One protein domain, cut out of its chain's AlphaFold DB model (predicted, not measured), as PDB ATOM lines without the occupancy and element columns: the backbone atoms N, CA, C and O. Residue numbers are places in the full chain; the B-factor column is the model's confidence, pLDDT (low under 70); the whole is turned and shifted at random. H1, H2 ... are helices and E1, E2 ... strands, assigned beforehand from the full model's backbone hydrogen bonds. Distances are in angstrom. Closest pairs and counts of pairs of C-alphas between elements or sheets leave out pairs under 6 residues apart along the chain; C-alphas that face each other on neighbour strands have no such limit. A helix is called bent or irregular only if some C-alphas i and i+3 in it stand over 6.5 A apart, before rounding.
ATOM      1  N   GLU A   7       4.215  15.221  13.578       86.69
ATOM      2  CA  GLU A   7       5.260  14.267  13.167       86.69
ATOM      3  C   GLU A   7       5.800  14.566  11.762       86.69
ATOM      4  O   GLU A   7       7.005  14.546  11.534       86.69
ATOM      5  N   GLY A   8       4.928  14.930  10.824       87.94
ATOM      6  CA  GLY A   8       5.320  15.358   9.485       87.94
ATOM      7  C   GLY A   8       6.094  16.675   9.504       87.94
ATOM      8  O   GLY A   8       6.982  16.873   8.680       87.94
ATOM      9  N   PHE A   9       5.807  17.561  10.463       88.31
ATOM     10  CA  PHE A   9       6.572  18.796  10.651       88.31
ATOM     11  C   PHE A   9       8.004  18.470  11.083       88.31
ATOM     12  O   PHE A   9       8.966  18.964  10.494       88.31
ATOM     13  N   LYS A  10       8.140  17.564  12.054       88.31
ATOM     14  CA  LYS A  10       9.421  17.036  12.533       88.31
ATOM     15  C   LYS A  10      10.225  16.329  11.434       88.31
ATOM     16  O   LYS A  10      11.414  16.607  11.260       88.31
ATOM     17  N   ALA A  11       9.569  15.469  10.655       89.69
ATOM     18  CA  ALA A  11      10.182  14.781   9.520       89.69
ATOM     19  C   ALA A  11      10.698  15.779   8.473       89.69
ATOM     20  O   ALA A  11      11.851  15.694   8.061       89.69
ATOM     21  N   TYR A  12       9.896  16.791   8.135       89.69
ATOM     22  CA  TYR A  12      10.291  17.819   7.176       89.69
ATOM     23  C   TYR A  12      11.529  18.604   7.620       89.69
ATOM     24  O   TYR A  12      12.425  18.842   6.813       89.69
ATOM     25  N   LEU A  13      11.609  19.011   8.893       89.75
ATOM     26  CA  LEU A  13      12.809  19.687   9.401       89.75
ATOM     27  C   LEU A  13      14.044  18.787   9.278       89.75
ATOM     28  O   LEU A  13      15.107  19.245   8.853       89.75
ATOM     29  N   SER A  14      13.881  17.503   9.594       89.69
ATOM     30  CA  SER A  14      14.961  16.517   9.533       89.69
ATOM     31  C   SER A  14      15.468  16.285   8.113       89.69
ATOM     32  O   SER A  14      16.674  16.192   7.902       89.69
ATOM     33  N   GLU A  15      14.564  16.238   7.141       90.25
ATOM     34  CA  GLU A  15      14.882  15.952   5.743       90.25
ATOM     35  C   GLU A  15      15.374  17.186   4.978       90.25
ATOM     36  O   GLU A  15      16.309  17.097   4.186       90.25
ATOM     37  N   TYR A  16      14.785  18.358   5.231       89.69
ATOM     38  CA  TYR A  16      14.970  19.529   4.371       89.69
ATOM     39  C   TYR A  16      15.690  20.708   5.025       89.69
ATOM     40  O   TYR A  16      16.111  21.618   4.313       89.69
ATOM     41  N   VAL A  17      15.852  20.721   6.351       90.19
ATOM     42  CA  VAL A  17      16.530  21.818   7.068       90.19
ATOM     43  C   VAL A  17      17.837  21.340   7.692       90.19
ATOM     44  O   VAL A  17      18.892  21.936   7.473       90.19
ATOM     45  N   PHE A  18      17.804  20.234   8.434       90.44
ATOM     46  CA  PHE A  18      18.960  19.753   9.194       90.44
ATOM     47  C   PHE A  18      20.189  19.357   8.365       90.44
ATOM     48  O   PHE A  18      21.291  19.558   8.882       90.44
ATOM     49  N   PRO A  19      20.085  18.922   7.090       91.38
ATOM     50  CA  PRO A  19      21.269  18.679   6.261       91.38
ATOM     51  C   PRO A  19      22.150  19.917   6.022       91.38
ATOM     52  O   PRO A  19      23.278  19.781   5.542       91.38
ATOM     53  N   PHE A  20      21.649  21.119   6.329       91.00
ATOM     54  CA  PHE A  20      22.332  22.387   6.071       91.00
ATOM     55  C   PHE A  20      22.839  23.093   7.336       91.00
ATOM     56  O   PHE A  20      23.617  24.034   7.209       91.00
ATOM     57  N   ILE A  21      22.446  22.651   8.538       90.31
ATOM     58  CA  ILE A  21      22.747  23.377   9.787       90.31
ATOM     59  C   ILE A  21      24.239  23.355  10.134       90.31
ATOM     60  O   ILE A  21      24.788  24.372  10.551       90.31
ATOM     61  N   ASP A  22      24.908  22.218   9.936       84.56
ATOM     62  CA  ASP A  22      26.267  22.007  10.456       84.56
ATOM     63  C   ASP A  22      27.330  22.922   9.809       84.56
ATOM     64  O   ASP A  22      28.414  23.078  10.357       84.56
ATOM     65  N   ASN A  23      27.027  23.543   8.660       83.81
ATOM     66  CA  ASN A  23      27.952  24.413   7.918       83.81
ATOM     67  C   ASN A  23      27.426  25.850   7.766       83.81
ATOM     68  O   ASN A  23      27.787  26.541   6.811       83.81
ATOM     69  N   LEU A  24      26.525  26.289   8.648       88.38
ATOM     70  CA  LEU A  24      26.003  27.653   8.589       88.38
ATOM     71  C   LEU A  24      27.089  28.674   8.940       88.38
ATOM     72  O   LEU A  24      27.766  28.570   9.962       88.38
ATOM     73  N   LEU A  25      27.213  29.687   8.084       85.94
ATOM     74  CA  LEU A  25      28.188  30.763   8.220       85.94
ATOM     75  C   LEU A  25      27.670  31.818   9.199       85.94
ATOM     76  O   LEU A  25      26.521  32.260   9.102       85.94
ATOM     77  N   LYS A  26      28.534  32.239  10.125       87.25
ATOM     78  CA  LYS A  26      28.205  33.258  11.131       87.25
ATOM     79  C   LYS A  26      28.911  34.588  10.897       87.25
ATOM     80  O   LYS A  26      28.357  35.631  11.237       87.25
ATOM     81  N   ASP A  27      30.091  34.543  10.288       90.62
ATOM     82  CA  ASP A  27      30.976  35.699  10.201       90.62
ATOM     83  C   ASP A  27      30.578  36.655   9.076       90.62
ATOM     84  O   ASP A  27      30.116  36.248   8.006       90.62
ATOM     85  N   TYR A  28      30.792  37.943   9.322       88.12
ATOM     86  CA  TYR A  28      30.424  39.042   8.432       88.12
ATOM     87  C   TYR A  28      31.152  38.967   7.078       88.12
ATOM     88  O   TYR A  28      30.562  39.222   6.026       88.12
ATOM     89  N   GLU A  29      32.414  38.540   7.085       92.81
ATOM     90  CA  GLU A  29      33.290  38.440   5.916       92.81
ATOM     91  C   GLU A  29      32.725  37.494   4.855       92.81
ATOM     92  O   GLU A  29      32.813  37.771   3.658       92.81
ATOM     93  N   HIS A  30      32.087  36.402   5.282       91.56
ATOM     94  CA  HIS A  30      31.475  35.444   4.370       91.56
ATOM     95  C   HIS A  30      30.279  36.044   3.623       91.56
ATOM     96  O   HIS A  30      30.128  35.813   2.423       91.56
ATOM     97  N   TYR A  31      29.451  36.848   4.296       92.62
ATOM     98  CA  TYR A  31      28.317  37.520   3.655       92.62
ATOM     99  C   TYR A  31      28.785  38.590   2.666       92.62
ATOM    100  O   TYR A  31      28.263  38.654   1.553       92.62
ATOM    101  N   ASN A  32      29.827  39.351   3.012       92.50
ATOM    102  CA  ASN A  32      30.452  40.291   2.079       92.50
ATOM    103  C   ASN A  32      31.054  39.585   0.864       92.50
ATOM    104  O   ASN A  32      30.957  40.083  -0.256       92.50
ATOM    105  N   TYR A  33      31.662  38.415   1.061       94.25
ATOM    106  CA  TYR A  33      32.196  37.624  -0.041       94.25
ATOM    107  C   TYR A  33      31.084  37.120  -0.970       94.25
ATOM    108  O   TYR A  33      31.212  37.212  -2.191       94.25
ATOM    109  N   LEU A  34      29.956  36.661  -0.416       94.00
ATOM    110  CA  LEU A  34      28.781  36.280  -1.206       94.00
ATOM    111  C   LEU A  34      28.188  37.475  -1.971       94.00
ATOM    112  O   LEU A  34      27.765  37.307  -3.117       94.00
ATOM    113  N   GLU A  35      28.188  38.674  -1.386       94.38
ATOM    114  CA  GLU A  35      27.759  39.904  -2.063       94.38
ATOM    115  C   GLU A  35      28.722  40.307  -3.190       94.38
ATOM    116  O   GLU A  35      28.291  40.562  -4.317       94.38
ATOM    117  N   TYR A  36      30.034  40.251  -2.944       95.25
ATOM    118  CA  TYR A  36      31.071  40.493  -3.951       95.25
ATOM    119  C   TYR A  36      30.952  39.538  -5.150       95.25
ATOM    120  O   TYR A  36      31.026  39.967  -6.304       95.25
ATOM    121  N   LEU A  37      30.690  38.253  -4.891       95.62
ATOM    122  CA  LEU A  37      30.436  37.237  -5.918       95.62
ATOM    123  C   LEU A  37      29.050  37.351  -6.574       95.62
ATOM    124  O   LEU A  37      28.684  36.499  -7.386       95.62
ATOM    125  N   ARG A  38      28.260  38.377  -6.235       93.81
ATOM    126  CA  ARG A  38      26.891  38.599  -6.727       93.81
ATOM    127  C   ARG A  38      25.939  37.434  -6.440       93.81
ATOM    128  O   ARG A  38      24.951  37.257  -7.153       93.81
ATOM    129  N   CYS A  39      26.203  36.648  -5.397       94.88
ATOM    130  CA  CYS A  39      25.318  35.576  -4.928       94.88
ATOM    131  C   CYS A  39      24.154  36.116  -4.079       94.88
ATOM    132  O   CYS A  39      23.173  35.415  -3.846       94.88
ATOM    133  N   GLY A  40      24.222  37.368  -3.643       94.56
ATOM    134  CA  GLY A  40      23.155  38.031  -2.910       94.56
ATOM    135  C   GLY A  40      23.546  39.444  -2.522       94.56
ATOM    136  O   GLY A  40      24.534  39.966  -3.033       94.56
ATOM    137  N   ASN A  41      22.768  40.053  -1.641       94.25
ATOM    138  CA  ASN A  41      23.022  41.388  -1.119       94.25
ATOM    139  C   ASN A  41      22.533  41.522   0.323       94.25
ATOM    140  O   ASN A  41      21.565  40.876   0.735       94.25
ATOM    141  N   ILE A  42      23.179  42.404   1.083       93.00
ATOM    142  CA  ILE A  42      22.776  42.721   2.454       93.00
ATOM    143  C   ILE A  42      21.754  43.861   2.412       93.00
ATOM    144  O   ILE A  42      22.016  44.963   1.935       93.00
ATOM    145  N   ARG A  43      20.550  43.607   2.920       91.62
ATOM    146  CA  ARG A  43      19.459  44.582   2.994       91.62
ATOM    147  C   ARG A  43      19.542  45.418   4.270       91.62
ATOM    148  O   ARG A  43      19.852  44.907   5.345       91.62
ATOM    149  N   ALA A  44      19.130  46.684   4.177       83.94
ATOM    150  CA  ALA A  44      19.022  47.585   5.331       83.94
ATOM    151  C   ALA A  44      17.974  47.126   6.370       83.94
ATOM    152  O   ALA A  44      18.077  47.465   7.546       83.94
ATOM    153  N   GLY A  45      16.980  46.336   5.947       83.50
ATOM    154  CA  GLY A  45      15.980  45.707   6.811       83.50
ATOM    155  C   GLY A  45      16.145  44.190   6.844       83.50
ATOM    156  O   GLY A  45      16.371  43.567   5.807       83.50
ATOM    157  N   GLY A  46      16.018  43.606   8.035       81.56
ATOM    158  CA  GLY A  46      16.075  42.160   8.222       81.56
ATOM    159  C   GLY A  46      14.714  41.487   8.032       81.56
ATOM    160  O   GLY A  46      13.662  42.080   8.273       81.56
ATOM    161  N   TYR A  47      14.739  40.218   7.649       83.62
ATOM    162  CA  TYR A  47      13.634  39.293   7.818       83.62
ATOM    163  C   TYR A  47      13.268  39.159   9.304       83.62
ATOM    164  O   TYR A  47      14.062  39.436  10.208       83.62
ATOM    165  N   ILE A 136       8.183  28.683  21.746       94.38
ATOM    166  CA  ILE A 136       8.380  28.005  20.456       94.38
ATOM    167  C   ILE A 136       9.852  27.667  20.246       94.38
ATOM    168  O   ILE A 136      10.165  26.547  19.842       94.38
ATOM    169  N   LYS A 137      10.750  28.622  20.512       95.00
ATOM    170  CA  LYS A 137      12.191  28.393  20.422       95.00
ATOM    171  C   LYS A 137      12.614  27.253  21.350       95.00
ATOM    172  O   LYS A 137      13.237  26.307  20.875       95.00
ATOM    173  N   ASP A 138      12.222  27.317  22.618       95.31
ATOM    174  CA  ASP A 138      12.588  26.329  23.635       95.31
ATOM    175  C   ASP A 138      12.069  24.935  23.263       95.31
ATOM    176  O   ASP A 138      12.832  23.974  23.263       95.31
ATOM    177  N   LEU A 139      10.808  24.839  22.829       93.81
ATOM    178  CA  LEU A 139      10.205  23.584  22.376       93.81
ATOM    179  C   LEU A 139      10.960  22.963  21.187       93.81
ATOM    180  O   LEU A 139      11.174  21.754  21.133       93.81
ATOM    181  N   LEU A 140      11.349  23.777  20.202       92.81
ATOM    182  CA  LEU A 140      12.059  23.283  19.020       92.81
ATOM    183  C   LEU A 140      13.495  22.856  19.345       92.81
ATOM    184  O   LEU A 140      13.979  21.898  18.745       92.81
ATOM    185  N   VAL A 141      14.154  23.534  20.288       94.56
ATOM    186  CA  VAL A 141      15.483  23.151  20.789       94.56
ATOM    187  C   VAL A 141      15.408  21.875  21.630       94.56
ATOM    188  O   VAL A 141      16.273  21.015  21.488       94.56
ATOM    189  N   GLU A 142      14.358  21.706  22.436       93.00
ATOM    190  CA  GLU A 142      14.108  20.477  23.200       93.00
ATOM    191  C   GLU A 142      13.966  19.263  22.273       93.00
ATOM    192  O   GLU A 142      14.602  18.233  22.492       93.00
ATOM    193  N   PHE A 143      13.185  19.390  21.194       87.75
ATOM    194  CA  PHE A 143      13.049  18.310  20.215       87.75
ATOM    195  C   PHE A 143      14.313  18.093  19.384       87.75
ATOM    196  O   PHE A 143      14.636  16.953  19.043       87.75
ATOM    197  N   TYR A 144      15.018  19.171  19.046       89.56
ATOM    198  CA  TYR A 144      16.193  19.134  18.187       89.56
ATOM    199  C   TYR A 144      17.244  20.140  18.658       89.56
ATOM    200  O   TYR A 144      17.213  21.293  18.226       89.56
ATOM    201  N   PRO A 145      18.257  19.711  19.434       91.06
ATOM    202  CA  PRO A 145      19.285  20.617  19.951       91.06
ATOM    203  C   PRO A 145      19.998  21.434  18.860       91.06
ATOM    204  O   PRO A 145      20.338  22.596  19.060       91.06
ATOM    205  N   LYS A 146      20.138  20.874  17.647       88.69
ATOM    206  CA  LYS A 146      20.706  21.575  16.479       88.69
ATOM    207  C   LYS A 146      19.938  22.843  16.072       88.69
ATOM    208  O   LYS A 146      20.514  23.711  15.419       88.69
ATOM    209  N   MET A 147      18.668  22.985  16.459       92.12
ATOM    210  CA  MET A 147      17.885  24.201  16.218       92.12
ATOM    211  C   MET A 147      18.482  25.426  16.903       92.12
ATOM    212  O   MET A 147      18.298  26.534  16.406       92.12
ATOM    213  N   GLU A 148      19.224  25.252  17.999       93.25
ATOM    214  CA  GLU A 148      19.882  26.361  18.686       93.25
ATOM    215  C   GLU A 148      20.849  27.102  17.755       93.25
ATOM    216  O   GLU A 148      20.800  28.329  17.665       93.25
ATOM    217  N   VAL A 149      21.642  26.354  16.978       92.56
ATOM    218  CA  VAL A 149      22.561  26.912  15.975       92.56
ATOM    219  C   VAL A 149      21.795  27.701  14.919       92.56
ATOM    220  O   VAL A 149      22.199  28.805  14.562       92.56
ATOM    221  N   LEU A 150      20.671  27.165  14.438       92.75
ATOM    222  CA  LEU A 150      19.857  27.834  13.427       92.75
ATOM    223  C   LEU A 150      19.252  29.141  13.958       92.75
ATOM    224  O   LEU A 150      19.297  30.157  13.268       92.75
ATOM    225  N   PHE A 151      18.716  29.141  15.182       93.56
ATOM    226  CA  PHE A 151      18.198  30.358  15.808       93.56
ATOM    227  C   PHE A 151      19.288  31.403  16.019       93.56
ATOM    228  O   PHE A 151      19.044  32.584  15.780       93.56
ATOM    229  N   ASP A 152      20.473  30.981  16.452       92.44
ATOM    230  CA  ASP A 152      21.622  31.864  16.617       92.44
ATOM    231  C   ASP A 152      22.022  32.509  15.282       92.44
ATOM    232  O   ASP A 152      22.057  33.735  15.181       92.44
ATOM    233  N   VAL A 153      22.200  31.714  14.219       92.44
ATOM    234  CA  VAL A 153      22.538  32.241  12.887       92.44
ATOM    235  C   VAL A 153      21.464  33.199  12.380       92.44
ATOM    236  O   VAL A 153      21.776  34.330  12.006       92.44
ATOM    237  N   CYS A 154      20.196  32.793  12.405       90.75
ATOM    238  CA  CYS A 154      19.105  33.621  11.902       90.75
ATOM    239  C   CYS A 154      18.956  34.930  12.684       90.75
ATOM    240  O   CYS A 154      18.681  35.961  12.082       90.75
ATOM    241  N   ASN A 155      19.129  34.926  14.006       90.25
ATOM    242  CA  ASN A 155      18.811  36.100  14.818       90.25
ATOM    243  C   ASN A 155      20.019  37.026  15.042       90.25
ATOM    244  O   ASN A 155      19.836  38.250  15.108       90.25
ATOM    245  N   ASN A 156      21.231  36.470  15.104       90.00
ATOM    246  CA  ASN A 156      22.435  37.180  15.547       90.00
ATOM    247  C   ASN A 156      23.453  37.464  14.432       90.00
ATOM    248  O   ASN A 156      24.443  38.141  14.689       90.00
ATOM    249  N   THR A 157      23.216  37.008  13.198       91.12
ATOM    250  CA  THR A 157      24.129  37.242  12.063       91.12
ATOM    251  C   THR A 157      23.457  38.060  10.959       91.12
ATOM    252  O   THR A 157      22.267  38.388  11.032       91.12
ATOM    253  N   LEU A 158      24.210  38.367   9.900       91.12
ATOM    254  CA  LEU A 158      23.668  38.986   8.691       91.12
ATOM    255  C   LEU A 158      22.708  38.086   7.909       91.12
ATOM    256  O   LEU A 158      22.074  38.580   6.980       91.12
ATOM    257  N   PHE A 159      22.547  36.814   8.281       91.69
ATOM    258  CA  PHE A 159      21.619  35.899   7.619       91.69
ATOM    259  C   PHE A 159      20.218  36.502   7.454       91.69
ATOM    260  O   PHE A 159      19.656  36.473   6.363       91.69
ATOM    261  N   LYS A 160      19.668  37.133   8.504       90.62
ATOM    262  CA  LYS A 160      18.353  37.801   8.423       90.62
ATOM    263  C   LYS A 160      18.328  38.988   7.471       90.62
ATOM    264  O   LYS A 160      17.255  39.389   7.057       90.62
ATOM    265  N   ASN A 161      19.458  39.596   7.153       92.56
ATOM    266  CA  ASN A 161      19.536  40.727   6.238       92.56
ATOM    267  C   ASN A 161      19.909  40.288   4.816       92.56
ATOM    268  O   ASN A 161      19.808  41.097   3.898       92.56
ATOM    269  N   PHE A 162      20.340  39.043   4.621       92.94
ATOM    270  CA  PHE A 162      20.872  38.584   3.349       92.94
ATOM    271  C   PHE A 162      19.757  38.105   2.417       92.94
ATOM    272  O   PHE A 162      19.005  37.186   2.738       92.94
ATOM    273  N   GLU A 163      19.665  38.714   1.239       92.75
ATOM    274  CA  GLU A 163      18.796  38.259   0.160       92.75
ATOM    275  C   GLU A 163      19.627  37.613  -0.946       92.75
ATOM    276  O   GLU A 163      20.642  38.161  -1.367       92.75
ATOM    277  N   LEU A 164      19.176  36.462  -1.450       93.06
ATOM    278  CA  LEU A 164      19.818  35.796  -2.580       93.06
ATOM    279  C   LEU A 164      19.462  36.477  -3.906       93.06
ATOM    280  O   LEU A 164      18.302  36.779  -4.177       93.06
ATOM    281  N   SER A 165      20.463  36.625  -4.772       93.62
ATOM    282  CA  SER A 165      20.259  36.993  -6.175       93.62
ATOM    283  C   SER A 165      19.776  35.784  -6.987       93.62
ATOM    284  O   SER A 165      19.840  34.649  -6.518       93.62
ATOM    285  N   SER A 166      19.390  35.974  -8.253       90.81
ATOM    286  CA  SER A 166      19.068  34.851  -9.151       90.81
ATOM    287  C   SER A 166      20.221  33.845  -9.287       90.81
ATOM    288  O   SER A 166      19.984  32.639  -9.336       90.81
ATOM    289  N   VAL A 167      21.473  34.321  -9.285       92.00
ATOM    290  CA  VAL A 167      22.669  33.459  -9.302       92.00
ATOM    291  C   VAL A 167      22.794  32.690  -7.989       92.00
ATOM    292  O   VAL A 167      23.007  31.478  -8.003       92.00
ATOM    293  N   GLY A 168      22.600  33.368  -6.854       94.31
ATOM    294  CA  GLY A 168      22.597  32.727  -5.541       94.31
ATOM    295  C   GLY A 168      21.521  31.657  -5.406       94.31
ATOM    296  O   GLY A 168      21.799  30.572  -4.903       94.31
ATOM    297  N   ILE A 169      20.314  31.923  -5.912       92.75
ATOM    298  CA  ILE A 169      19.195  30.974  -5.921       92.75
ATOM    299  C   ILE A 169      19.534  29.746  -6.774       92.75
ATOM    300  O   ILE A 169      19.315  28.622  -6.326       92.75
ATOM    301  N   ALA A 170      20.123  29.928  -7.961       90.94
ATOM    302  CA  ALA A 170      20.537  28.811  -8.810       90.94
ATOM    303  C   ALA A 170      21.596  27.923  -8.123       90.94
ATOM    304  O   ALA A 170      21.475  26.697  -8.121       90.94
ATOM    305  N   ILE A 171      22.600  28.524  -7.474       92.69
ATOM    306  CA  ILE A 171      23.623  27.786  -6.710       92.69
ATOM    307  C   ILE A 171      22.994  27.068  -5.508       92.69
ATOM    308  O   ILE A 171      23.281  25.890  -5.265       92.69
ATOM    309  N   ALA A 172      22.116  27.753  -4.769       91.94
ATOM    310  CA  ALA A 172      21.404  27.186  -3.630       91.94
ATOM    311  C   ALA A 172      20.551  25.979  -4.044       91.94
ATOM    312  O   ALA A 172      20.561  24.966  -3.348       91.94
ATOM    313  N   HIS A 173      19.889  26.040  -5.204       91.19
ATOM    314  CA  HIS A 173      19.096  24.938  -5.755       91.19
ATOM    315  C   HIS A 173      19.935  23.699  -6.062       91.19
ATOM    316  O   HIS A 173      19.588  22.594  -5.641       91.19
ATOM    317  N   VAL A 174      21.079  23.880  -6.727       91.81
ATOM    318  CA  VAL A 174      22.005  22.775  -7.019       91.81
ATOM    319  C   VAL A 174      22.516  22.146  -5.721       91.81
ATOM    320  O   VAL A 174      22.553  20.919  -5.596       91.81
ATOM    321  N   ASN A 175      22.878  22.965  -4.726       92.31
ATOM    322  CA  ASN A 175      23.319  22.461  -3.426       92.31
ATOM    323  C   ASN A 175      22.194  21.752  -2.656       92.31
ATOM    324  O   ASN A 175      22.459  20.732  -2.019       92.31
ATOM    325  N   TYR A 176      20.960  22.256  -2.737       92.44
ATOM    326  CA  TYR A 176      19.787  21.618  -2.149       92.44
ATOM    327  C   TYR A 176      19.598  20.215  -2.724       92.44
ATOM    328  O   TYR A 176      19.662  19.243  -1.972       92.44
ATOM    329  N   ARG A 177      19.534  20.091  -4.057       92.88
ATOM    330  CA  ARG A 177      19.402  18.800  -4.746       92.88
ATOM    331  C   ARG A 177      20.507  17.819  -4.381       92.88
ATOM    332  O   ARG A 177      20.244  16.639  -4.178       92.88
ATOM    333  N   ARG A 178      21.746  18.298  -4.260       93.19
ATOM    334  CA  ARG A 178      22.887  17.467  -3.848       93.19
ATOM    335  C   ARG A 178      22.732  16.901  -2.431       93.19
ATOM    336  O   ARG A 178      23.241  15.818  -2.167       93.19
ATOM    337  N   ARG A 179      22.106  17.642  -1.511       91.50
ATOM    338  CA  ARG A 179      21.998  17.280  -0.085       91.50
ATOM    339  C   ARG A 179      20.741  16.475   0.238       91.50
ATOM    340  O   ARG A 179      20.815  15.620   1.112       91.50
ATOM    341  N   THR A 180      19.626  16.749  -0.435       90.50
ATOM    342  CA  THR A 180      18.322  16.126  -0.143       90.50
ATOM    343  C   THR A 180      17.905  15.091  -1.186       90.50
ATOM    344  O   THR A 180      17.039  14.272  -0.914       90.50
ATOM    345  N   GLY A 181      18.499  15.115  -2.384       90.50
ATOM    346  CA  GLY A 181      18.050  14.309  -3.524       90.50
ATOM    347  C   GLY A 181      16.799  14.858  -4.224       90.50
ATOM    348  O   GLY A 181      16.410  14.322  -5.259       90.50
TER     349      GLY A 181
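Overview. This is residues 7 to 47 and 136 to 181 of the 191 residues of an uncharacterized protein of Parapedobacter koreensis (UniProt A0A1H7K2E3). The model is an open U: a small end of two short strands, E1 and E2, with H3 beside them and H6 leading into E2, and two helical arms, H5 and H7, going off from that end. H2 stands between the arms, and H1 and H4 lie toward the open end. The printed part has 87 residues, in the order H1 H2 H3 E1 H4 H5 H6 E2 H7, with E1 and E2 antiparallel; the class is mostly helix. It is only just compact, close to loose, with a radius of gyration of the C-alphas of 14.0 A and spans of 39 by 30 by 19 A.

Along the chain. H1, residues 7 to 16, begins at C-alpha 7 (5.260, 14.267, 13.167) and is 14.1 A long. H2 is residues 18 to 23, irregular, with C-alphas 19 and 22 7.3 A apart; H3 is residues 28 to 36, 12.5 A; E1 is residues 40 to 42. After the cut come H4, residues 136 to 143, H5, residues 147 to 156, 13.8 A, H6, residues 158 to 161, and E2, residues 162 to 164. H7, residues 166 to 180, 20.8 A, ends at C-alpha 180 (18.322, 16.126, -0.143).

Arrangement. E1 and E2 pair with N 41 and O 163 at 2.9 A. The closest C-alphas of H3 and E1, Glu 35 and Asn 41, are 5.1 A apart; those of E1 and H7, Gly 40 and Gly 168, 5.9 A. H3 and H6 only just touch, with 3 pairs of C-alphas within 8 A, closest Tyr 28 and Leu 158 at 6.8 A. H4 and H5 form a helical hairpin, Val 141 to Met 147 at 5.3 A between C-alphas, opposite ways at a shallow tilt of 32 degrees, only just short of steep. H2 is close to but not clearly touching H5, C-alphas 21 and 150 at 6.4 A, and H7, C-alphas 19 and 179 at 6.5 A. H1 is close to but not clearly touching H7, C-alphas 16 and 180 at 6.6 A. H5 and H7 are apart. Every O i to N i+4 pair is within hydrogen-bond range in H1, H3, H4, H5 and H7; H2 has 0 of 2, and 1 of 3 O i to N i+3 pairs; H6 is too short for an O i to N i+4 pair.

Size, cuts and confidence. The farthest C-alphas, Glu 7 and Tyr 36, are 40.6 A apart. Residues 48 to 135 are not printed, and C-alphas 47 and 136 are 17.7 A apart across the cut. Of the links that are printed whole, each is tight. The mean pLDDT of the printed part is 91.1, and no printed residue is under 70.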